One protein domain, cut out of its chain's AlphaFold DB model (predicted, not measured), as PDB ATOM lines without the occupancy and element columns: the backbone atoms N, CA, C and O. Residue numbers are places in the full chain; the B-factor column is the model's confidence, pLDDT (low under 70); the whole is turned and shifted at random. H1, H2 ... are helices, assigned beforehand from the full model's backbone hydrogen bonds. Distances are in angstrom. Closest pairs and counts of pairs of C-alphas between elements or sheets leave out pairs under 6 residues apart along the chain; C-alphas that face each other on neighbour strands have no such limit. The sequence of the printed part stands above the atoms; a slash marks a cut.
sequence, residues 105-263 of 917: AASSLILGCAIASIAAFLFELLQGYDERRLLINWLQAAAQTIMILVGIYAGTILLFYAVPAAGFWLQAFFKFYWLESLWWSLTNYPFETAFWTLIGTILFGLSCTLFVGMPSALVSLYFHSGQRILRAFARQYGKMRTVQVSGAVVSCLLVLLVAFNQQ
ATOM      1  N   ALA A 105     139.559  84.346 -67.527       94.94
ATOM      2  CA  ALA A 105     138.528  85.257 -68.034       94.94
ATOM      3  C   ALA A 105     138.333  86.490 -67.124       94.94
ATOM      4  O   ALA A 105     138.187  87.611 -67.614       94.94
ATOM      5  N   ALA A 106     138.384  86.303 -65.799       95.00
ATOM      6  CA  ALA A 106     138.228  87.384 -64.827       95.00
ATOM      7  C   ALA A 106     139.412  88.363 -64.854       95.00
ATOM      8  O   ALA A 106     139.212  89.573 -64.963       95.00
ATOM      9  N   SER A 107     140.645  87.850 -64.813       94.69
ATOM     10  CA  SER A 107     141.848  88.690 -64.896       94.69
ATOM     11  C   SER A 107     141.946  89.413 -66.245       94.69
ATOM     12  O   SER A 107     142.226  90.613 -66.272       94.69
ATOM     13  N   SER A 108     141.597  88.745 -67.351       95.06
ATOM     14  CA  SER A 108     141.520  89.351 -68.689       95.06
ATOM     15  C   SER A 108     140.526  90.512 -68.748       95.06
ATOM     16  O   SER A 108     140.831  91.553 -69.330       95.06
ATOM     17  N   LEU A 109     139.353  90.379 -68.115       96.19
ATOM     18  CA  LEU A 109     138.359  91.453 -68.046       96.19
ATOM     19  C   LEU A 109     138.901  92.680 -67.301       96.19
ATOM     20  O   LEU A 109     138.748  93.802 -67.785       96.19
ATOM     21  N   ILE A 110     139.549  92.478 -66.148       95.38
ATOM     22  CA  ILE A 110     140.118  93.573 -65.348       95.38
ATOM     23  C   ILE A 110     141.248  94.278 -66.107       95.38
ATOM     24  O   ILE A 110     141.237  95.507 -66.221       95.38
ATOM     25  N   LEU A 111     142.191  93.519 -66.675       94.00
ATOM     26  CA  LEU A 111     143.305  94.072 -67.450       94.00
ATOM     27  C   LEU A 111     142.815  94.772 -68.727       94.00
ATOM     28  O   LEU A 111     143.257  95.880 -69.032       94.00
ATOM     29  N   GLY A 112     141.839  94.189 -69.426       95.31
ATOM     30  CA  GLY A 112     141.203  94.795 -70.595       95.31
ATOM     31  C   GLY A 112     140.499  96.113 -70.263       95.31
ATOM     32  O   GLY A 112     140.675  97.102 -70.976       95.31
ATOM     33  N   CYS A 113     139.771  96.177 -69.142       95.81
ATOM     34  CA  CYS A 113     139.164  97.422 -68.660       95.81
ATOM     35  C   CYS A 113     140.220  98.479 -68.310       95.81
ATOM     36  O   CYS A 113     140.010  99.663 -68.588       95.81
ATOM     37  N   ALA A 114     141.356  98.079 -67.733       94.25
ATOM     38  CA  ALA A 114     142.457  98.988 -67.429       94.25
ATOM     39  C   ALA A 114     143.081  99.578 -68.704       94.25
ATOM     40  O   ALA A 114     143.207 100.799 -68.809       94.25
ATOM     41  N   ILE A 115     143.375  98.742 -69.706       94.44
ATOM     42  CA  ILE A 115     143.898  99.181 -71.010       94.44
ATOM     43  C   ILE A 115     142.895 100.105 -71.714       94.44
ATOM     44  O   ILE A 115     143.272 101.185 -72.176       94.44
ATOM     45  N   ALA A 116     141.609  99.737 -71.742       94.81
ATOM     46  CA  ALA A 116     140.552 100.561 -72.331       94.81
ATOM     47  C   ALA A 116     140.424 101.924 -71.630       94.81
ATOM     48  O   ALA A 116     140.264 102.948 -72.293       94.81
ATOM     49  N   SER A 117     140.553 101.952 -70.299       94.44
ATOM     50  CA  SER A 117     140.524 103.187 -69.507       94.44
ATOM     51  C   SER A 117     141.707 104.096 -69.829       94.44
ATOM     52  O   SER A 117     141.522 105.298 -70.016       94.44
ATOM     53  N   ILE A 118     142.912 103.534 -69.955       94.06
ATOM     54  CA  ILE A 118     144.106 104.307 -70.315       94.06
ATOM     55  C   ILE A 118     143.983 104.869 -71.738       94.06
ATOM     56  O   ILE A 118     144.252 106.049 -71.970       94.06
ATOM     57  N   ALA A 119     143.519 104.058 -72.693       94.12
ATOM     58  CA  ALA A 119     143.284 104.505 -74.064       94.12
ATOM     59  C   ALA A 119     142.239 105.634 -74.124       94.12
ATOM     60  O   ALA A 119     142.433 106.632 -74.822       94.12
ATOM     61  N   ALA A 120     141.160 105.519 -73.345       93.25
ATOM     62  CA  ALA A 120     140.132 106.546 -73.234       93.25
ATOM     63  C   ALA A 120     140.660 107.842 -72.595       93.25
ATOM     64  O   ALA A 120     140.320 108.933 -73.060       93.25
ATOM     65  N   PHE A 121     141.526 107.740 -71.580       94.25
ATOM     66  CA  PHE A 121     142.192 108.892 -70.968       94.25
ATOM     67  C   PHE A 121     143.141 109.589 -71.952       94.25
ATOM     68  O   PHE A 121     143.136 110.818 -72.048       94.25
ATOM     69  N   LEU A 122     143.915 108.828 -72.736       93.81
ATOM     70  CA  LEU A 122     144.777 109.373 -73.787       93.81
ATOM     71  C   LEU A 122     143.955 110.082 -74.872       93.81
ATOM     72  O   LEU A 122     144.296 111.194 -75.280       93.81
ATOM     73  N   PHE A 123     142.845 109.481 -75.310       92.12
ATOM     74  CA  PHE A 123     141.941 110.099 -76.280       92.12
ATOM     75  C   PHE A 123     141.374 111.426 -75.761       92.12
ATOM     76  O   PHE A 123     141.411 112.439 -76.464       92.12
ATOM     77  N   GLU A 124     140.929 111.455 -74.502       91.88
ATOM     78  CA  GLU A 124     140.462 112.672 -73.840       91.88
ATOM     79  C   GLU A 124     141.569 113.733 -73.711       91.88
ATOM     80  O   GLU A 124     141.305 114.924 -73.888       91.88
ATOM     81  N   LEU A 125     142.807 113.333 -73.415       91.12
ATOM     82  CA  LEU A 125     143.948 114.246 -73.315       91.12
ATOM     83  C   LEU A 125     144.275 114.900 -74.666       91.12
ATOM     84  O   LEU A 125     144.656 116.071 -74.713       91.12
ATOM     85  N   LEU A 126     144.113 114.161 -75.766       90.00
ATOM     86  CA  LEU A 126     144.379 114.652 -77.115       90.00
ATOM     87  C   LEU A 126     143.230 115.514 -77.649       90.00
ATOM     88  O   LEU A 126     143.482 116.624 -78.119       90.00
ATOM     89  N   GLN A 127     141.992 115.022 -77.615       86.56
ATOM     90  CA  GLN A 127     140.863 115.647 -78.319       86.56
ATOM     91  C   GLN A 127     139.842 116.334 -77.403       86.56
ATOM     92  O   GLN A 127     139.111 117.206 -77.864       86.56
ATOM     93  N   GLY A 128     139.808 116.006 -76.112       87.12
ATOM     94  CA  GLY A 128     138.742 116.453 -75.214       87.12
ATOM     95  C   GLY A 128     137.398 115.768 -75.503       87.12
ATOM     96  O   GLY A 128     137.358 114.646 -76.002       87.12
ATOM     97  N   TYR A 129     136.296 116.432 -75.144       86.25
ATOM     98  CA  TYR A 129     134.930 115.953 -75.403       86.25
ATOM     99  C   TYR A 129     134.483 116.354 -76.819       86.25
ATOM    100  O   TYR A 129     134.556 117.538 -77.156       86.25
ATOM    101  N   ASP A 130     134.033 115.399 -77.642       82.44
ATOM    102  CA  ASP A 130     133.685 115.651 -79.054       82.44
ATOM    103  C   ASP A 130     132.178 115.839 -79.276       82.44
ATOM    104  O   ASP A 130     131.474 114.977 -79.801       82.44
ATOM    105  N   GLU A 131     131.680 117.040 -78.984       80.50
ATOM    106  CA  GLU A 131     130.256 117.391 -79.101       80.50
ATOM    107  C   GLU A 131     129.628 117.117 -80.484       80.50
ATOM    108  O   GLU A 131     128.402 117.028 -80.583       80.50
ATOM    109  N   ARG A 132     130.432 116.955 -81.546       80.62
ATOM    110  CA  ARG A 132     129.966 116.873 -82.939       80.62
ATOM    111  C   ARG A 132     129.540 115.471 -83.364       80.62
ATOM    112  O   ARG A 132     128.697 115.344 -84.251       80.62
ATOM    113  N   ARG A 133     130.119 114.413 -82.785       86.62
ATOM    114  CA  ARG A 133     129.922 113.028 -83.248       86.62
ATOM    115  C   ARG A 133     129.180 112.198 -82.211       86.62
ATOM    116  O   ARG A 133     129.736 111.811 -81.190       86.62
ATOM    117  N   LEU A 134     127.929 111.853 -82.524       86.75
ATOM    118  CA  LEU A 134     127.040 111.135 -81.606       86.75
ATOM    119  C   LEU A 134     127.658 109.826 -81.092       86.75
ATOM    120  O   LEU A 134     127.745 109.638 -79.886       86.75
ATOM    121  N   LEU A 135     128.156 108.955 -81.973       87.50
ATOM    122  CA  LEU A 135     128.747 107.675 -81.557       87.50
ATOM    123  C   LEU A 135     129.954 107.849 -80.622       87.50
ATOM    124  O   LEU A 135     130.095 107.099 -79.659       87.50
ATOM    125  N   ILE A 136     130.790 108.863 -80.866       87.94
ATOM    126  CA  ILE A 136     131.980 109.128 -80.047       87.94
ATOM    127  C   ILE A 136     131.574 109.609 -78.654       87.94
ATOM    128  O   ILE A 136     132.143 109.137 -77.679       87.94
ATOM    129  N   ASN A 137     130.550 110.458 -78.532       88.75
ATOM    130  CA  ASN A 137     130.076 110.941 -77.230       88.75
ATOM    131  C   ASN A 137     129.531 109.831 -76.338       88.75
ATOM    132  O   ASN A 137     129.821 109.798 -75.142       88.75
ATOM    133  N   TRP A 138     128.757 108.910 -76.913       91.19
ATOM    134  CA  TRP A 138     128.237 107.762 -76.173       91.19
ATOM    135  C   TRP A 138     129.359 106.801 -75.769       91.19
ATOM    136  O   TRP A 138     129.384 106.346 -74.625       91.19
ATOM    137  N   LEU A 139     130.325 106.557 -76.660       91.56
ATOM    138  CA  LEU A 139     131.494 105.732 -76.356       91.56
ATOM    139  C   LEU A 139     132.385 106.373 -75.280       91.56
ATOM    140  O   LEU A 139     132.813 105.682 -74.362       91.56
ATOM    141  N   GLN A 140     132.611 107.690 -75.345       91.12
ATOM    142  CA  GLN A 140     133.333 108.454 -74.323       91.12
ATOM    143  C   GLN A 140     132.605 108.409 -72.976       91.12
ATOM    144  O   GLN A 140     133.241 108.219 -71.950       91.12
ATOM    145  N   ALA A 141     131.277 108.546 -72.938       92.44
ATOM    146  CA  ALA A 141     130.532 108.428 -71.683       92.44
ATOM    147  C   ALA A 141     130.653 107.019 -71.071       92.44
ATOM    148  O   ALA A 141     130.852 106.879 -69.860       92.44
ATOM    149  N   ALA A 142     130.584 105.976 -71.904       93.94
ATOM    150  CA  ALA A 142     130.744 104.597 -71.460       93.94
ATOM    151  C   ALA A 142     132.167 104.320 -70.946       93.94
ATOM    152  O   ALA A 142     132.330 103.922 -69.794       93.94
ATOM    153  N   ALA A 143     133.199 104.597 -71.746       94.12
ATOM    154  CA  ALA A 143     134.595 104.344 -71.385       94.12
ATOM    155  C   ALA A 143     135.043 105.142 -70.146       94.12
ATOM    156  O   ALA A 143     135.797 104.637 -69.316       94.12
ATOM    157  N   GLN A 144     134.510 106.346 -69.940       93.69
ATOM    158  CA  GLN A 144     134.861 107.186 -68.796       93.69
ATOM    159  C   GLN A 144     134.153 106.723 -67.520       93.69
ATOM    160  O   GLN A 144     134.662 106.948 -66.422       93.69
ATOM    161  N   THR A 145     133.017 106.029 -67.655       95.19
ATOM    162  CA  THR A 145     132.409 105.283 -66.546       95.19
ATOM    163  C   THR A 145     133.317 104.124 -66.132       95.19
ATOM    164  O   THR A 145     133.618 103.991 -64.948       95.19
ATOM    165  N   ILE A 146     133.825 103.340 -67.097       95.12
ATOM    166  CA  ILE A 146     134.796 102.255 -66.839       95.12
ATOM    167  C   ILE A 146     136.045 102.813 -66.144       95.12
ATOM    168  O   ILE A 146     136.478 102.273 -65.132       95.12
ATOM    169  N   MET A 147     136.570 103.941 -66.623       94.62
ATOM    170  CA  MET A 147     137.758 104.592 -66.065       94.62
ATOM    171  C   MET A 147     137.593 105.013 -64.599       94.62
ATOM    172  O   MET A 147     138.528 104.844 -63.817       94.62
ATOM    173  N   ILE A 148     136.422 105.525 -64.195       93.88
ATOM    174  CA  ILE A 148     136.146 105.827 -62.779       93.88
ATOM    175  C   ILE A 148     136.186 104.543 -61.946       93.88
ATOM    176  O   ILE A 148     136.821 104.523 -60.892       93.88
ATOM    177  N   LEU A 149     135.537 103.472 -62.418       94.00
ATOM    178  CA  LEU A 149     135.496 102.188 -61.712       94.00
ATOM    179  C   LEU A 149     136.895 101.581 -61.565       94.00
ATOM    180  O   LEU A 149     137.274 101.191 -60.465       94.00
ATOM    181  N   VAL A 150     137.682 101.564 -62.645       92.75
ATOM    182  CA  VAL A 150     139.077 101.096 -62.640       92.75
ATOM    183  C   VAL A 150     139.935 101.949 -61.710       92.75
ATOM    184  O   VAL A 150     140.726 101.400 -60.948       92.75
ATOM    185  N   GLY A 151     139.764 103.274 -61.730       91.06
ATOM    186  CA  GLY A 151     140.462 104.182 -60.823       91.06
ATOM    187  C   GLY A 151     140.181 103.848 -59.358       91.06
ATOM    188  O   GLY A 151     141.116 103.694 -58.580       91.06
ATOM    189  N   ILE A 152     138.911 103.664 -58.986       90.50
ATOM    190  CA  ILE A 152     138.518 103.279 -57.621       90.50
ATOM    191  C   ILE A 152     139.081 101.899 -57.257       90.50
ATOM    192  O   ILE A 152     139.635 101.731 -56.171       90.50
ATOM    193  N   TYR A 153     138.974 100.926 -58.164       92.12
ATOM    194  CA  TYR A 153     139.457  99.563 -57.958       92.12
ATOM    195  C   TYR A 153     140.975  99.518 -57.726       92.12
ATOM    196  O   TYR A 153     141.429  99.048 -56.682       92.12
ATOM    197  N   ALA A 154     141.763 100.085 -58.646       88.12
ATOM    198  CA  ALA A 154     143.217 100.151 -58.531       88.12
ATOM    199  C   ALA A 154     143.654 100.963 -57.302       88.12
ATOM    200  O   ALA A 154     144.546 100.542 -56.570       88.12
ATOM    201  N   GLY A 155     142.985 102.089 -57.029       85.94
ATOM    202  CA  GLY A 155     143.225 102.892 -55.833       85.94
ATOM    203  C   GLY A 155     143.030 102.110 -54.540       85.94
ATOM    204  O   GLY A 155     143.861 102.194 -53.643       85.94
ATOM    205  N   THR A 156     141.966 101.310 -54.471       89.25
ATOM    206  CA  THR A 156     141.666 100.467 -53.306       89.25
ATOM    207  C   THR A 156     142.759  99.426 -53.084       89.25
ATOM    208  O   THR A 156     143.257  99.308 -51.969       89.25
ATOM    209  N   ILE A 157     143.197  98.725 -54.139       89.06
ATOM    210  CA  ILE A 157     144.300  97.752 -54.049       89.06
ATOM    211  C   ILE A 157     145.580  98.429 -53.556       89.06
ATOM    212  O   ILE A 157     146.227  97.933 -52.638       89.06
ATOM    213  N   LEU A 158     145.939  99.570 -54.142       83.62
ATOM    214  CA  LEU A 158     147.182 100.264 -53.811       83.62
ATOM    215  C   LEU A 158     147.189 100.810 -52.377       83.62
ATOM    216  O   LEU A 158     148.256 100.871 -51.772       83.62
ATOM    217  N   LEU A 159     146.034 101.157 -51.798       83.56
ATOM    218  CA  LEU A 159     145.946 101.619 -50.407       83.56
ATOM    219  C   LEU A 159     146.378 100.555 -49.390       83.56
ATOM    220  O   LEU A 159     147.023 100.915 -48.405       83.56
ATOM    221  N   PHE A 160     146.108  99.269 -49.652       86.75
ATOM    222  CA  PHE A 160     146.588  98.171 -48.801       86.75
ATOM    223  C   PHE A 160     148.119  98.112 -48.719       86.75
ATOM    224  O   PHE A 160     148.659  97.616 -47.739       86.75
ATOM    225  N   TYR A 161     148.832  98.646 -49.711       83.75
ATOM    226  CA  TYR A 161     150.297  98.700 -49.719       83.75
ATOM    227  C   TYR A 161     150.834 100.070 -49.291       83.75
ATOM    228  O   TYR A 161     151.814 100.164 -48.554       83.75
ATOM    229  N   ALA A 162     150.189 101.153 -49.727       80.56
ATOM    230  CA  ALA A 162     150.654 102.515 -49.487       80.56
ATOM    231  C   ALA A 162     150.597 102.907 -48.002       80.56
ATOM    232  O   ALA A 162     151.499 103.589 -47.519       80.56
ATOM    233  N   VAL A 163     149.568 102.467 -47.269       83.69
ATOM    234  CA  VAL A 163     149.411 102.759 -45.833       83.69
ATOM    235  C   VAL A 163     150.543 102.149 -44.993       83.69
ATOM    236  O   VAL A 163     151.221 102.913 -44.299       83.69
ATOM    237  N   PRO A 164     150.815 100.830 -45.046       81.06
ATOM    238  CA  PRO A 164     151.923 100.246 -44.295       81.06
ATOM    239  C   PRO A 164     153.285 100.738 -44.788       81.06
ATOM    240  O   PRO A 164     154.160 100.985 -43.963       81.06
ATOM    241  N   ALA A 165     153.466 100.979 -46.091       75.44
ATOM    242  CA  ALA A 165     154.698 101.585 -46.590       75.44
ATOM    243  C   ALA A 165     154.938 102.972 -45.964       75.44
ATOM    244  O   ALA A 165     156.031 103.248 -45.475       75.44
ATOM    245  N   ALA A 166     153.916 103.833 -45.919       75.00
ATOM    246  CA  ALA A 166     154.014 105.141 -45.274       75.00
ATOM    247  C   ALA A 166     154.307 105.020 -43.769       75.00
ATOM    248  O   ALA A 166     155.168 105.737 -43.261       75.00
ATOM    249  N   GLY A 167     153.644 104.092 -43.070       79.38
ATOM    250  CA  GLY A 167     153.906 103.797 -41.658       79.38
ATOM    251  C   GLY A 167     155.356 103.377 -41.408       79.38
ATOM    252  O   GLY A 167     156.028 103.959 -40.556       79.38
ATOM    253  N   PHE A 168     155.870 102.443 -42.212       78.50
ATOM    254  CA  PHE A 168     157.256 101.982 -42.147       78.50
ATOM    255  C   PHE A 168     158.253 103.123 -42.377       78.50
ATOM    256  O   PHE A 168     159.187 103.294 -41.594       78.50
ATOM    257  N   TRP A 169     158.050 103.942 -43.415       71.88
ATOM    258  CA  TRP A 169     158.940 105.067 -43.715       71.88
ATOM    259  C   TRP A 169     158.923 106.138 -42.626       71.88
ATOM    260  O   TRP A 169     159.981 106.663 -42.281       71.88
ATOM    261  N   LEU A 170     157.756 106.432 -42.046       79.94
ATOM    262  CA  LEU A 170     157.655 107.346 -40.909       79.94
ATOM    263  C   LEU A 170     158.439 106.808 -39.710       79.94
ATOM    264  O   LEU A 170     159.265 107.525 -39.147       79.94
ATOM    265  N   GLN A 171     158.261 105.533 -39.361       80.31
ATOM    266  CA  GLN A 171     159.024 104.903 -38.282       80.31
ATOM    267  C   GLN A 171     160.533 104.910 -38.561       80.31
ATOM    268  O   GLN A 171     161.316 105.254 -37.679       80.31
ATOM    269  N   ALA A 172     160.957 104.563 -39.778       73.38
ATOM    270  CA  ALA A 172     162.363 104.553 -40.175       73.38
ATOM    271  C   ALA A 172     162.993 105.953 -40.109       73.38
ATOM    272  O   ALA A 172     164.116 106.106 -39.627       73.38
ATOM    273  N   PHE A 173     162.255 106.982 -40.532       78.00
ATOM    274  CA  PHE A 173     162.694 108.370 -40.455       78.00
ATOM    275  C   PHE A 173     162.916 108.819 -39.002       78.00
ATOM    276  O   PHE A 173     163.967 109.385 -38.692       78.00
ATOM    277  N   PHE A 174     161.977 108.503 -38.102       85.06
ATOM    278  CA  PHE A 174     162.047 108.873 -36.681       85.06
ATOM    279  C   PHE A 174     162.985 108.001 -35.834       85.06
ATOM    280  O   PHE A 174     163.265 108.349 -34.691       85.06
ATOM    281  N   LYS A 175     163.524 106.904 -36.379       83.00
ATOM    282  CA  LYS A 175     164.579 106.116 -35.718       83.00
ATOM    283  C   LYS A 175     165.957 106.785 -35.763       83.00
ATOM    284  O   LYS A 175     166.857 106.321 -35.077       83.00
ATOM    285  N   PHE A 176     166.140 107.839 -36.567       82.81
ATOM    286  CA  PHE A 176     167.357 108.663 -36.679       82.81
ATOM    287  C   PHE A 176     168.695 107.935 -36.955       82.81
ATOM    288  O   PHE A 176     169.712 108.605 -37.110       82.81
ATOM    289  N   TYR A 177     168.724 106.609 -37.138       78.62
ATOM    290  CA  TYR A 177     169.932 105.853 -37.516       78.62
ATOM    291  C   TYR A 177     170.610 106.383 -38.789       78.62
ATOM    292  O   TYR A 177     171.830 106.327 -38.942       78.62
ATOM    293  N   TRP A 178     169.817 106.936 -39.708       77.12
ATOM    294  CA  TRP A 178     170.322 107.544 -40.933       77.12
ATOM    295  C   TRP A 178     171.138 108.819 -40.667       77.12
ATOM    296  O   TRP A 178     172.073 109.077 -41.417       77.12
ATOM    297  N   LEU A 179     170.849 109.589 -39.606       80.62
ATOM    298  CA  LEU A 179     171.637 110.773 -39.233       80.62
ATOM    299  C   LEU A 179     173.006 110.393 -38.693       80.62
ATOM    300  O   LEU A 179     173.982 111.050 -39.030       80.62
ATOM    301  N   GLU A 180     173.089 109.336 -37.888       79.62
ATOM    302  CA  GLU A 180     174.362 108.840 -37.360       79.62
ATOM    303  C   GLU A 180     175.268 108.352 -38.499       79.62
ATOM    304  O   GLU A 180     176.421 108.770 -38.616       79.62
ATOM    305  N   SER A 181     174.707 107.551 -39.409       74.50
ATOM    306  CA  SER A 181     175.403 107.064 -40.603       74.50
ATOM    307  C   SER A 181     175.830 108.203 -41.541       74.50
ATOM    308  O   SER A 181     176.961 108.222 -42.037       74.50
ATOM    309  N   LEU A 182     174.955 109.188 -41.753       77.94
ATOM    310  CA  LEU A 182     175.226 110.360 -42.583       77.94
ATOM    311  C   LEU A 182     176.282 111.274 -41.949       77.94
ATOM    312  O   LEU A 182     177.174 111.742 -42.651       77.94
ATOM    313  N   TRP A 183     176.238 111.478 -40.630       83.00
ATOM    314  CA  TRP A 183     177.227 112.256 -39.885       83.00
ATOM    315  C   TRP A 183     178.616 111.617 -39.953       83.00
ATOM    316  O   TRP A 183     179.593 112.284 -40.301       83.00
ATOM    317  N   TRP A 184     178.707 110.307 -39.707       83.44
ATOM    318  CA  TRP A 184     179.960 109.563 -39.833       83.44
ATOM    319  C   TRP A 184     180.522 109.631 -41.260       83.44
ATOM    320  O   TRP A 184     181.711 109.896 -41.452       83.44
ATOM    321  N   SER A 185     179.667 109.466 -42.272       78.19
ATOM    322  CA  SER A 185     180.079 109.488 -43.681       78.19
ATOM    323  C   SER A 185     180.522 110.883 -44.137       78.19
ATOM    324  O   SER A 185     181.552 111.015 -44.795       78.19
ATOM    325  N   LEU A 186     179.818 111.944 -43.724       80.12
ATOM    326  CA  LEU A 186     180.205 113.330 -44.010       80.12
ATOM    327  C   LEU A 186     181.527 113.717 -43.338       80.12
ATOM    328  O   LEU A 186     182.270 114.523 -43.892       80.12
ATOM    329  N   THR A 187     181.836 113.132 -42.180       86.62
ATOM    330  CA  THR A 187     183.087 113.409 -41.461       86.62
ATOM    331  C   THR A 187     184.287 112.711 -42.113       86.62
ATOM    332  O   THR A 187     185.355 113.309 -42.218       86.62
ATOM    333  N   ASN A 188     184.126 111.469 -42.588       83.31
ATOM    334  CA  ASN A 188     185.229 110.665 -43.138       83.31
ATOM    335  C   ASN A 188     185.390 110.779 -44.667       83.31
ATOM    336  O   ASN A 188     186.501 110.655 -45.179       83.31
ATOM    337  N   TYR A 189     184.303 111.034 -45.401       84.06
ATOM    338  CA  TYR A 189     184.265 111.096 -46.868       84.06
ATOM    339  C   TYR A 189     183.366 112.254 -47.352       84.06
ATOM    340  O   TYR A 189     182.342 112.013 -47.997       84.06
ATOM    341  N   PRO A 190     183.696 113.527 -47.061       80.88
ATOM    342  CA  PRO A 190     182.772 114.655 -47.219       80.88
ATOM    343  C   PRO A 190     182.295 114.872 -48.659       80.88
ATOM    344  O   PRO A 190     181.106 115.077 -48.887       80.88
ATOM    345  N   PHE A 191     183.197 114.808 -49.643       77.69
ATOM    346  CA  PHE A 191     182.859 115.104 -51.040       77.69
ATOM    347  C   PHE A 191     182.034 113.986 -51.690       77.69
ATOM    348  O   PHE A 191     181.001 114.248 -52.305       77.69
ATOM    349  N   GLU A 192     182.455 112.732 -51.505       70.06
ATOM    350  CA  GLU A 192     181.734 111.553 -51.994       70.06
ATOM    351  C   GLU A 192     180.356 111.440 -51.328       70.06
ATOM    352  O   GLU A 192     179.345 111.277 -52.012       70.06
ATOM    353  N   THR A 193     180.290 111.626 -50.006       75.12
ATOM    354  CA  THR A 193     179.026 111.582 -49.264       75.12
ATOM    355  C   THR A 193     178.099 112.713 -49.684       75.12
ATOM    356  O   THR A 193     176.922 112.453 -49.909       75.12
ATOM    357  N   ALA A 194     178.579 113.950 -49.851       76.06
ATOM    358  CA  ALA A 194     177.729 115.059 -50.285       76.06
ATOM    359  C   ALA A 194     177.152 114.828 -51.691       76.06
ATOM    360  O   ALA A 194     175.963 115.055 -51.918       76.06
ATOM    361  N   PHE A 195     177.972 114.322 -52.617       71.75
ATOM    362  CA  PHE A 195     177.552 114.002 -53.979       71.75
ATOM    363  C   PHE A 195     176.503 112.879 -54.018       71.75
ATOM    364  O   PHE A 195     175.423 113.063 -54.586       71.75
ATOM    365  N   TRP A 196     176.770 111.744 -53.363       70.62
ATOM    366  CA  TRP A 196     175.827 110.619 -53.315       70.62
ATOM    367  C   TRP A 196     174.576 110.926 -52.501       70.62
ATOM    368  O   TRP A 196     173.502 110.460 -52.862       70.62
ATOM    369  N   THR A 197     174.679 111.737 -51.449       74.56
ATOM    370  CA  THR A 197     173.519 112.184 -50.663       74.56
ATOM    371  C   THR A 197     172.616 113.080 -51.503       74.56
ATOM    372  O   THR A 197     171.398 112.911 -51.478       74.56
ATOM    373  N   LEU A 198     173.181 114.006 -52.287       72.38
ATOM    374  CA  LEU A 198     172.412 114.863 -53.192       72.38
ATOM    375  C   LEU A 198     171.683 114.029 -54.252       72.38
ATOM    376  O   LEU A 198     170.473 114.173 -54.427       72.38
ATOM    377  N   ILE A 199     172.402 113.124 -54.920       67.38
ATOM    378  CA  ILE A 199     171.829 112.219 -55.925       67.38
ATOM    379  C   ILE A 199     170.776 111.303 -55.296       67.38
ATOM    380  O   ILE A 199     169.670 111.192 -55.820       67.38
ATOM    381  N   GLY A 200     171.088 110.697 -54.152       66.19
ATOM    382  CA  GLY A 200     170.190 109.825 -53.404       66.19
ATOM    383  C   GLY A 200     168.922 110.547 -52.962       66.19
ATOM    384  O   GLY A 200     167.841 109.994 -53.102       66.19
ATOM    385  N   THR A 201     169.013 111.808 -52.532       70.12
ATOM    386  CA  THR A 201     167.843 112.618 -52.152       70.12
ATOM    387  C   THR A 201     166.972 112.951 -53.364       70.12
ATOM    388  O   THR A 201     165.747 112.880 -53.281       70.12
ATOM    389  N   ILE A 202     167.586 113.283 -54.506       67.06
ATOM    390  CA  ILE A 202     166.860 113.546 -55.757       67.06
ATOM    391  C   ILE A 202     166.149 112.275 -56.232       67.06
ATOM    392  O   ILE A 202     164.956 112.314 -56.528       67.06
ATOM    393  N   LEU A 203     166.850 111.141 -56.260       65.31
ATOM    394  CA  LEU A 203     166.293 109.856 -56.682       65.31
ATOM    395  C   LEU A 203     165.241 109.334 -55.708       65.31
ATOM    396  O   LEU A 203     164.211 108.836 -56.153       65.31
ATOM    397  N   PHE A 204     165.444 109.510 -54.404       68.00
ATOM    398  CA  PHE A 204     164.447 109.214 -53.381       68.00
ATOM    399  C   PHE A 204     163.194 110.065 -53.582       68.00
ATOM    400  O   PHE A 204     162.100 109.521 -53.672       68.00
ATOM    401  N   GLY A 205     163.342 111.383 -53.752       70.25
ATOM    402  CA  GLY A 205     162.222 112.284 -54.019       70.25
ATOM    403  C   GLY A 205     161.441 111.889 -55.274       70.25
ATOM    404  O   GLY A 205     160.218 111.757 -55.224       70.25
ATOM    405  N   LEU A 206     162.138 111.622 -56.383       68.38
ATOM    406  CA  LEU A 206     161.528 111.153 -57.632       68.38
ATOM    407  C   LEU A 206     160.834 109.800 -57.453       68.38
ATOM    408  O   LEU A 206     159.706 109.629 -57.914       68.38
ATOM    409  N   SER A 207     161.451 108.868 -56.730       67.56
ATOM    410  CA  SER A 207     160.874 107.556 -56.426       67.56
ATOM    411  C   SER A 207     159.623 107.689 -55.558       67.56
ATOM    412  O   SER A 207     158.596 107.101 -55.880       67.56
ATOM    413  N   CYS A 208     159.625 108.537 -54.527       70.62
ATOM    414  CA  CYS A 208     158.429 108.826 -53.734       70.62
ATOM    415  C   CYS A 208     157.286 109.368 -54.603       70.62
ATOM    416  O   CYS A 208     156.136 108.971 -54.409       70.62
ATOM    417  N   THR A 209     157.575 110.215 -55.602       72.44
ATOM    418  CA  THR A 209     156.527 110.680 -56.528       72.44
ATOM    419  C   THR A 209     155.939 109.554 -57.382       72.44
ATOM    420  O   THR A 209     154.751 109.595 -57.698       72.44
ATOM    421  N   LEU A 210     156.733 108.537 -57.731       68.94
ATOM    422  CA  LEU A 210     156.297 107.409 -58.554       68.94
ATOM    423  C   LEU A 210     155.645 106.282 -57.740       68.94
ATOM    424  O   LEU A 210     154.724 105.653 -58.238       68.94
ATOM    425  N   PHE A 211     156.078 106.023 -56.509       65.00
ATOM    426  CA  PHE A 211     155.633 104.848 -55.744       65.00
ATOM    427  C   PHE A 211     154.653 105.178 -54.617       65.00
ATOM    428  O   PHE A 211     153.782 104.371 -54.312       65.00
ATOM    429  N   VAL A 212     154.743 106.377 -54.035       69.25
ATOM    430  CA  VAL A 212     153.821 106.836 -52.980       69.25
ATOM    431  C   VAL A 212     152.776 107.791 -53.557       69.25
ATOM    432  O   VAL A 212     151.593 107.686 -53.247       69.25
ATOM    433  N   GLY A 213     153.193 108.711 -54.433       69.56
ATOM    434  CA  GLY A 213     152.308 109.718 -55.027       69.56
ATOM    435  C   GLY A 213     151.433 109.206 -56.176       69.56
ATOM    436  O   GLY A 213     150.292 109.652 -56.324       69.56
ATOM    437  N   MET A 214     151.937 108.267 -56.981       74.75
ATOM    438  CA  MET A 214     151.259 107.782 -58.189       74.75
ATOM    439  C   MET A 214     149.897 107.129 -57.927       74.75
ATOM    440  O   MET A 214     148.971 107.493 -58.648       74.75
ATOM    441  N   PRO A 215     149.698 106.264 -56.907       73.06
ATOM    442  CA  PRO A 215     148.380 105.700 -56.618       73.06
ATOM    443  C   PRO A 215     147.300 106.771 -56.440       73.06
ATOM    444  O   PRO A 215     146.263 106.745 -57.102       73.06
ATOM    445  N   SER A 216     147.563 107.773 -55.600       78.88
ATOM    446  CA  SER A 216     146.623 108.869 -55.354       78.88
ATOM    447  C   SER A 216     146.462 109.773 -56.577       78.88
ATOM    448  O   SER A 216     145.352 110.225 -56.868       78.88
ATOM    449  N   ALA A 217     147.548 110.023 -57.317       81.06
ATOM    450  CA  ALA A 217     147.512 110.812 -58.543       81.06
ATOM    451  C   ALA A 217     146.670 110.130 -59.629       81.06
ATOM    452  O   ALA A 217     145.816 110.787 -60.216       81.06
ATOM    453  N   LEU A 218     146.846 108.828 -59.859       81.69
ATOM    454  CA  LEU A 218     146.096 108.042 -60.837       81.69
ATOM    455  C   LEU A 218     144.596 108.054 -60.527       81.69
ATOM    456  O   LEU A 218     143.795 108.426 -61.384       81.69
ATOM    457  N   VAL A 219     144.222 107.723 -59.285       85.62
ATOM    458  CA  VAL A 219     142.821 107.733 -58.826       85.62
ATOM    459  C   VAL A 219     142.205 109.108 -59.038       85.62
ATOM    460  O   VAL A 219     141.129 109.233 -59.622       85.62
ATOM    461  N   SER A 220     142.912 110.152 -58.599       88.69
ATOM    462  CA  SER A 220     142.457 111.528 -58.751       88.69
ATOM    463  C   SER A 220     142.288 111.887 -60.226       88.69
ATOM    464  O   SER A 220     141.220 112.353 -60.619       88.69
ATOM    465  N   LEU A 221     143.285 111.623 -61.071       90.50
ATOM    466  CA  LEU A 221     143.232 111.939 -62.496       90.50
ATOM    467  C   LEU A 221     142.059 111.239 -63.179       90.50
ATOM    468  O   LEU A 221     141.285 111.911 -63.858       90.50
ATOM    469  N   TYR A 222     141.878 109.938 -62.967       91.94
ATOM    470  CA  TYR A 222     140.824 109.157 -63.619       91.94
ATOM    471  C   TYR A 222     139.437 109.583 -63.148       91.94
ATOM    472  O   TYR A 222     138.537 109.784 -63.965       91.94
ATOM    473  N   PHE A 223     139.280 109.818 -61.844       90.69
ATOM    474  CA  PHE A 223     138.024 110.291 -61.276       90.69
ATOM    475  C   PHE A 223     137.641 111.677 -61.810       90.69
ATOM    476  O   PHE A 223     136.515 111.884 -62.267       90.69
ATOM    477  N   HIS A 224     138.582 112.627 -61.819       91.00
ATOM    478  CA  HIS A 224     138.338 113.981 -62.324       91.00
ATOM    479  C   HIS A 224     138.047 113.987 -63.829       91.00
ATOM    480  O   HIS A 224     137.153 114.707 -64.280       91.00
ATOM    481  N   SER A 225     138.778 113.183 -64.602       90.81
ATOM    482  CA  SER A 225     138.600 113.045 -66.050       90.81
ATOM    483  C   SER A 225     137.220 112.467 -66.374       90.81
ATOM    484  O   SER A 225     136.442 113.070 -67.114       90.81
ATOM    485  N   GLY A 226     136.841 111.374 -65.704       89.88
ATOM    486  CA  GLY A 226     135.531 110.759 -65.889       89.88
ATOM    487  C   GLY A 226     134.390 111.682 -65.469       89.88
ATOM    488  O   GLY A 226     133.439 111.884 -66.225       89.88
ATOM    489  N   GLN A 227     134.508 112.342 -64.314       91.75
ATOM    490  CA  GLN A 227     133.499 113.293 -63.850       91.75
ATOM    491  C   GLN A 227     133.329 114.472 -64.820       91.75
ATOM    492  O   GLN A 227     132.209 114.937 -65.042       91.75
ATOM    493  N   ARG A 228     134.424 114.965 -65.408       92.44
ATOM    494  CA  ARG A 228     134.400 116.054 -66.390       92.44
ATOM    495  C   ARG A 228     133.612 115.667 -67.640       92.44
ATOM    496  O   ARG A 228     132.727 116.426 -68.038       92.44
ATOM    497  N   ILE A 229     133.895 114.502 -68.221       92.00
ATOM    498  CA  ILE A 229     133.219 114.025 -69.434       92.00
ATOM    499  C   ILE A 229     131.758 113.672 -69.161       92.00
ATOM    500  O   ILE A 229     130.883 114.108 -69.904       92.00
ATOM    501  N   LEU A 230     131.453 112.992 -68.054       91.81
ATOM    502  CA  LEU A 230     130.066 112.673 -67.696       91.81
ATOM    503  C   LEU A 230     129.232 113.934 -67.438       91.81
ATOM    504  O   LEU A 230     128.062 113.987 -67.809       91.81
ATOM    505  N   ARG A 231     129.823 114.993 -66.865       92.88
ATOM    506  CA  ARG A 231     129.154 116.301 -66.743       92.88
ATOM    507  C   ARG A 231     128.927 116.964 -68.101       92.88
ATOM    508  O   ARG A 231     127.879 117.581 -68.280       92.88
ATOM    509  N   ALA A 232     129.876 116.867 -69.032       90.62
ATOM    510  CA  ALA A 232     129.716 117.392 -70.388       90.62
ATOM    511  C   ALA A 232     128.599 116.649 -71.142       90.62
ATOM    512  O   ALA A 232     127.675 117.277 -71.657       90.62
ATOM    513  N   PHE A 233     128.593 115.318 -71.070       92.50
ATOM    514  CA  PHE A 233     127.534 114.479 -71.626       92.50
ATOM    515  C   PHE A 233     126.163 114.783 -70.999       92.50
ATOM    516  O   PHE A 233     125.173 114.941 -71.711       92.50
ATOM    517  N   ALA A 234     126.101 114.977 -69.675       93.00
ATOM    518  CA  ALA A 234     124.870 115.350 -68.978       93.00
ATOM    519  C   ALA A 234     124.330 116.726 -69.381       93.00
ATOM    520  O   ALA A 234     123.115 116.926 -69.356       93.00
ATOM    521  N   ARG A 235     125.203 117.671 -69.750       93.06
ATOM    522  CA  ARG A 235     124.787 118.976 -70.287       93.06
ATOM    523  C   ARG A 235     124.174 118.841 -71.679       93.06
ATOM    524  O   ARG A 235     123.208 119.537 -71.961       93.06
ATOM    525  N   GLN A 236     124.699 117.944 -72.513       91.69
ATOM    526  CA  GLN A 236     124.241 117.762 -73.893       91.69
ATOM    527  C   GLN A 236     122.988 116.877 -74.007       91.69
ATOM    528  O   GLN A 236     122.072 117.194 -74.759       91.69
ATOM    529  N   TYR A 237     122.935 115.768 -73.265       90.94
ATOM    530  CA  TYR A 237     121.896 114.735 -73.392       90.94
ATOM    531  C   TYR A 237     120.991 114.607 -72.157       90.94
ATOM    532  O   TYR A 237     120.050 113.811 -72.154       90.94
ATOM    533  N   GLY A 238     121.245 115.392 -71.108       92.19
ATOM    534  CA  GLY A 238     120.481 115.385 -69.863       92.19
ATOM    535  C   GLY A 238     121.004 114.396 -68.816       92.19
ATOM    536  O   GLY A 238     121.637 113.375 -69.108       92.19
ATOM    537  N   LYS A 239     120.697 114.689 -67.545       93.00
ATOM    538  CA  LYS A 239     121.134 113.880 -66.394       93.00
ATOM    539  C   LYS A 239     120.608 112.442 -66.453       93.00
ATOM    540  O   LYS A 239     121.362 111.519 -66.170       93.00
ATOM    541  N   MET A 240     119.355 112.245 -66.875       91.56
ATOM    542  CA  MET A 240     118.730 110.916 -66.918       91.56
ATOM    543  C   MET A 240     119.450 109.966 -67.885       91.56
ATOM    544  O   MET A 240     119.775 108.846 -67.506       91.56
ATOM    545  N   ARG A 241     119.786 110.426 -69.100       91.88
ATOM    546  CA  ARG A 241     120.528 109.608 -70.078       91.88
ATOM    547  C   ARG A 241     121.936 109.264 -69.597       91.88
ATOM    548  O   ARG A 241     122.406 108.157 -69.816       91.88
ATOM    549  N   THR A 242     122.587 110.188 -68.891       92.31
ATOM    550  CA  THR A 242     123.913 109.947 -68.292       92.31
ATOM    551  C   THR A 242     123.854 108.847 -67.232       92.31
ATOM    552  O   THR A 242     124.703 107.959 -67.222       92.31
ATOM    553  N   VAL A 243     122.828 108.876 -66.371       94.00
ATOM    554  CA  VAL A 243     122.581 107.829 -65.368       94.00
ATOM    555  C   VAL A 243     122.260 106.495 -66.041       94.00
ATOM    556  O   VAL A 243     122.799 105.479 -65.621       94.00
ATOM    557  N   GLN A 244     121.457 106.488 -67.109       93.81
ATOM    558  CA  GLN A 244     121.143 105.271 -67.866       93.81
ATOM    559  C   GLN A 244     122.393 104.629 -68.477       93.81
ATOM    560  O   GLN A 244     122.603 103.436 -68.289       93.81
ATOM    561  N   VAL A 245     123.249 105.405 -69.154       94.62
ATOM    562  CA  VAL A 245     124.503 104.889 -69.736       94.62
ATOM    563  C   VAL A 245     125.438 104.377 -68.649       94.62
ATOM    564  O   VAL A 245     125.911 103.247 -68.727       94.62
ATOM    565  N   SER A 246     125.672 105.185 -67.613       94.88
ATOM    566  CA  SER A 246     126.586 104.807 -66.529       94.88
ATOM    567  C   SER A 246     126.079 103.560 -65.798       94.88
ATOM    568  O   SER A 246     126.840 102.631 -65.549       94.88
ATOM    569  N   GLY A 247     124.777 103.503 -65.506       96.06
ATOM    570  CA  GLY A 247     124.120 102.369 -64.857       96.06
ATOM    571  C   GLY A 247     124.107 101.103 -65.712       96.06
ATOM    572  O   GLY A 247     124.300 100.015 -65.170       96.06
ATOM    573  N   ALA A 248     123.956 101.228 -67.035       96.31
ATOM    574  CA  ALA A 248     124.063 100.104 -67.961       96.31
ATOM    575  C   ALA A 248     125.491  99.541 -68.001       96.31
ATOM    576  O   ALA A 248     125.667  98.329 -67.916       96.31
ATOM    577  N   VAL A 249     126.511 100.407 -68.060       96.31
ATOM    578  CA  VAL A 249     127.926  99.995 -68.050       96.31
ATOM    579  C   VAL A 249     128.301  99.327 -66.728       96.31
ATOM    580  O   VAL A 249     128.879  98.244 -66.747       96.31
ATOM    581  N   VAL A 250     127.933  99.923 -65.589       96.62
ATOM    582  CA  VAL A 250     128.181  99.341 -64.258       96.62
ATOM    583  C   VAL A 250     127.503  97.977 -64.137       96.62
ATOM    584  O   VAL A 250     128.158  97.008 -63.764       96.62
ATOM    585  N   SER A 251     126.220  97.878 -64.498       96.56
ATOM    586  CA  SER A 251     125.480  96.610 -64.452       96.56
ATOM    587  C   SER A 251     126.115  95.550 -65.353       96.56
ATOM    588  O   SER A 251     126.304  94.418 -64.924       96.56
ATOM    589  N   CYS A 252     126.491  95.917 -66.583       96.44
ATOM    590  CA  CYS A 252     127.141  95.007 -67.523       96.44
ATOM    591  C   CYS A 252     128.481  94.496 -66.979       96.44
ATOM    592  O   CYS A 252     128.710  93.289 -66.968       96.44
ATOM    593  N   LEU A 253     129.330  95.386 -66.457       95.50
ATOM    594  CA  LEU A 253     130.611  95.000 -65.867       95.50
ATOM    595  C   LEU A 253     130.446  94.128 -64.623       95.50
ATOM    596  O   LEU A 253     131.192  93.169 -64.474       95.50
ATOM    597  N   LEU A 254     129.472  94.415 -63.754       94.88
ATOM    598  CA  LEU A 254     129.198  93.582 -62.581       94.88
ATOM    599  C   LEU A 254     128.726  92.182 -62.982       94.88
ATOM    600  O   LEU A 254     129.214  91.202 -62.428       94.88
ATOM    601  N   VAL A 255     127.829  92.075 -63.967       96.56
ATOM    602  CA  VAL A 255     127.373  90.776 -64.490       96.56
ATOM    603  C   VAL A 255     128.540  89.996 -65.094       96.56
ATOM    604  O   VAL A 255     128.709  88.824 -64.771       96.56
ATOM    605  N   LEU A 256     129.372  90.640 -65.921       96.00
ATOM    606  CA  LEU A 256     130.551  90.004 -66.515       96.00
ATOM    607  C   LEU A 256     131.571  89.582 -65.455       96.00
ATOM    608  O   LEU A 256     132.086  88.471 -65.523       96.00
ATOM    609  N   LEU A 257     131.831  90.429 -64.457       93.81
ATOM    610  CA  LEU A 257     132.763  90.124 -63.377       93.81
ATOM    611  C   LEU A 257     132.273  88.936 -62.548       93.81
ATOM    612  O   LEU A 257     133.046  88.021 -62.294       93.81
ATOM    613  N   VAL A 258     130.992  88.911 -62.169       94.19
ATOM    614  CA  VAL A 258     130.407  87.783 -61.430       94.19
ATOM    615  C   VAL A 258     130.440  86.507 -62.268       94.19
ATOM    616  O   VAL A 258     130.823  85.466 -61.746       94.19
ATOM    617  N   ALA A 259     130.089  86.575 -63.555       94.56
ATOM    618  CA  ALA A 259     130.097  85.412 -64.439       94.56
ATOM    619  C   ALA A 259     131.513  84.855 -64.663       94.56
ATOM    620  O   ALA A 259     131.705  83.645 -64.624       94.56
ATOM    621  N   PHE A 260     132.513  85.717 -64.869       94.56
ATOM    622  CA  PHE A 260     133.888  85.290 -65.149       94.56
ATOM    623  C   PHE A 260     134.684  84.913 -63.899       94.56
ATOM    624  O   PHE A 260     135.654  84.169 -64.010       94.56
ATOM    625  N   ASN A 261     134.293  85.405 -62.719       93.38
ATOM    626  CA  ASN A 261     134.932  85.052 -61.450       93.38
ATOM    627  C   ASN A 261     134.418  83.719 -60.871       93.38
ATOM    628  O   ASN A 261     134.948  83.243 -59.867       93.38
ATOM    629  N   GLN A 262     133.399  83.103 -61.485       93.12
ATOM    630  CA  GLN A 262     132.993  81.738 -61.152       93.12
ATOM    631  C   GLN A 262     134.075  80.764 -61.610       93.12
ATOM    632  O   GLN A 262     134.340  80.619 -62.803       93.12
ATOM    633  N   GLN A 263     134.707  80.096 -60.648       94.81
ATOM    634  CA  GLN A 263     135.786  79.165 -60.939       94.81
ATOM    635  C   GLN A 263     135.225  77.738 -61.091       94.81
ATOM    636  O   GLN A 263     134.547  77.248 -60.182       94.81
TER     637      GLN A 263
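AT A GLANCE: This is residues 105 to 263 of the 917 residues of the protein "TIGR02921 family PEP-CTERM protein" of Kamptonema sp. SIO1D9 (UniProt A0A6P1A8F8). A long, open loop of helices reaches out from a head in which H1 and H6 cross the first part of H2, with H5 side by side with H2. H3 turns the chain at the far end and H4 comes back toward H5. The printed part has 159 residues with six named helices, H1 to H6 in chain order, and no named strand: the class is all helix. It is only just loose, close to extended, with a radius of gyration of the C-alphas of 22.5 A and spans of 69 by 42 by 23 A.

HOW THE PARTS SIT: H2, residues 134 to 174, touches H5, residues 213 to 237, at a shallow tilt of 23 degrees, opposite ways; the closest C-alphas, of Gln 144 and Gly 226, are 4.7 A apart. H2 has a kink of 39 degrees near residue 159. With residues 140 to 150 alone it touches H1, residues 105 to 127, about perpendicular at 74 degrees, closest at the C-alphas of Ser 117 and Met 147, 4.6 A. H6, residues 239 to 260, touches H2 at a steep tilt of 64 degrees, closest at the C-alphas of Thr 145 and Ser 246, 5.8 A. H3, residues 177 to 188, and H4, residues 190 to 211, form a helical hairpin, closest at the C-alphas of Leu 186 and Thr 193, 5.7 A. Every O i to N i+4 pair is within hydrogen-bond range in H1, H3, H4, H5 and H6; in H2 34 of 37 are.

IN THESE COORDINATES: H2 is 57.0 A long, H5 35.9 A, H1 32.2 A, H6 31.3 A, H4 30.1 A and H3 17.0 A. C-alpha 105 of H1 is at (138.528, 85.257, -68.034), and C-alpha 260 of H6 at (133.888, 85.290, -65.149).

THE WHOLE: The C-alphas farthest apart, of Asn 188 and Met 240, are 70.6 A apart. The printed part has no cut, and no link is long. Eleven residues between 199 and 213 have pLDDT under 70.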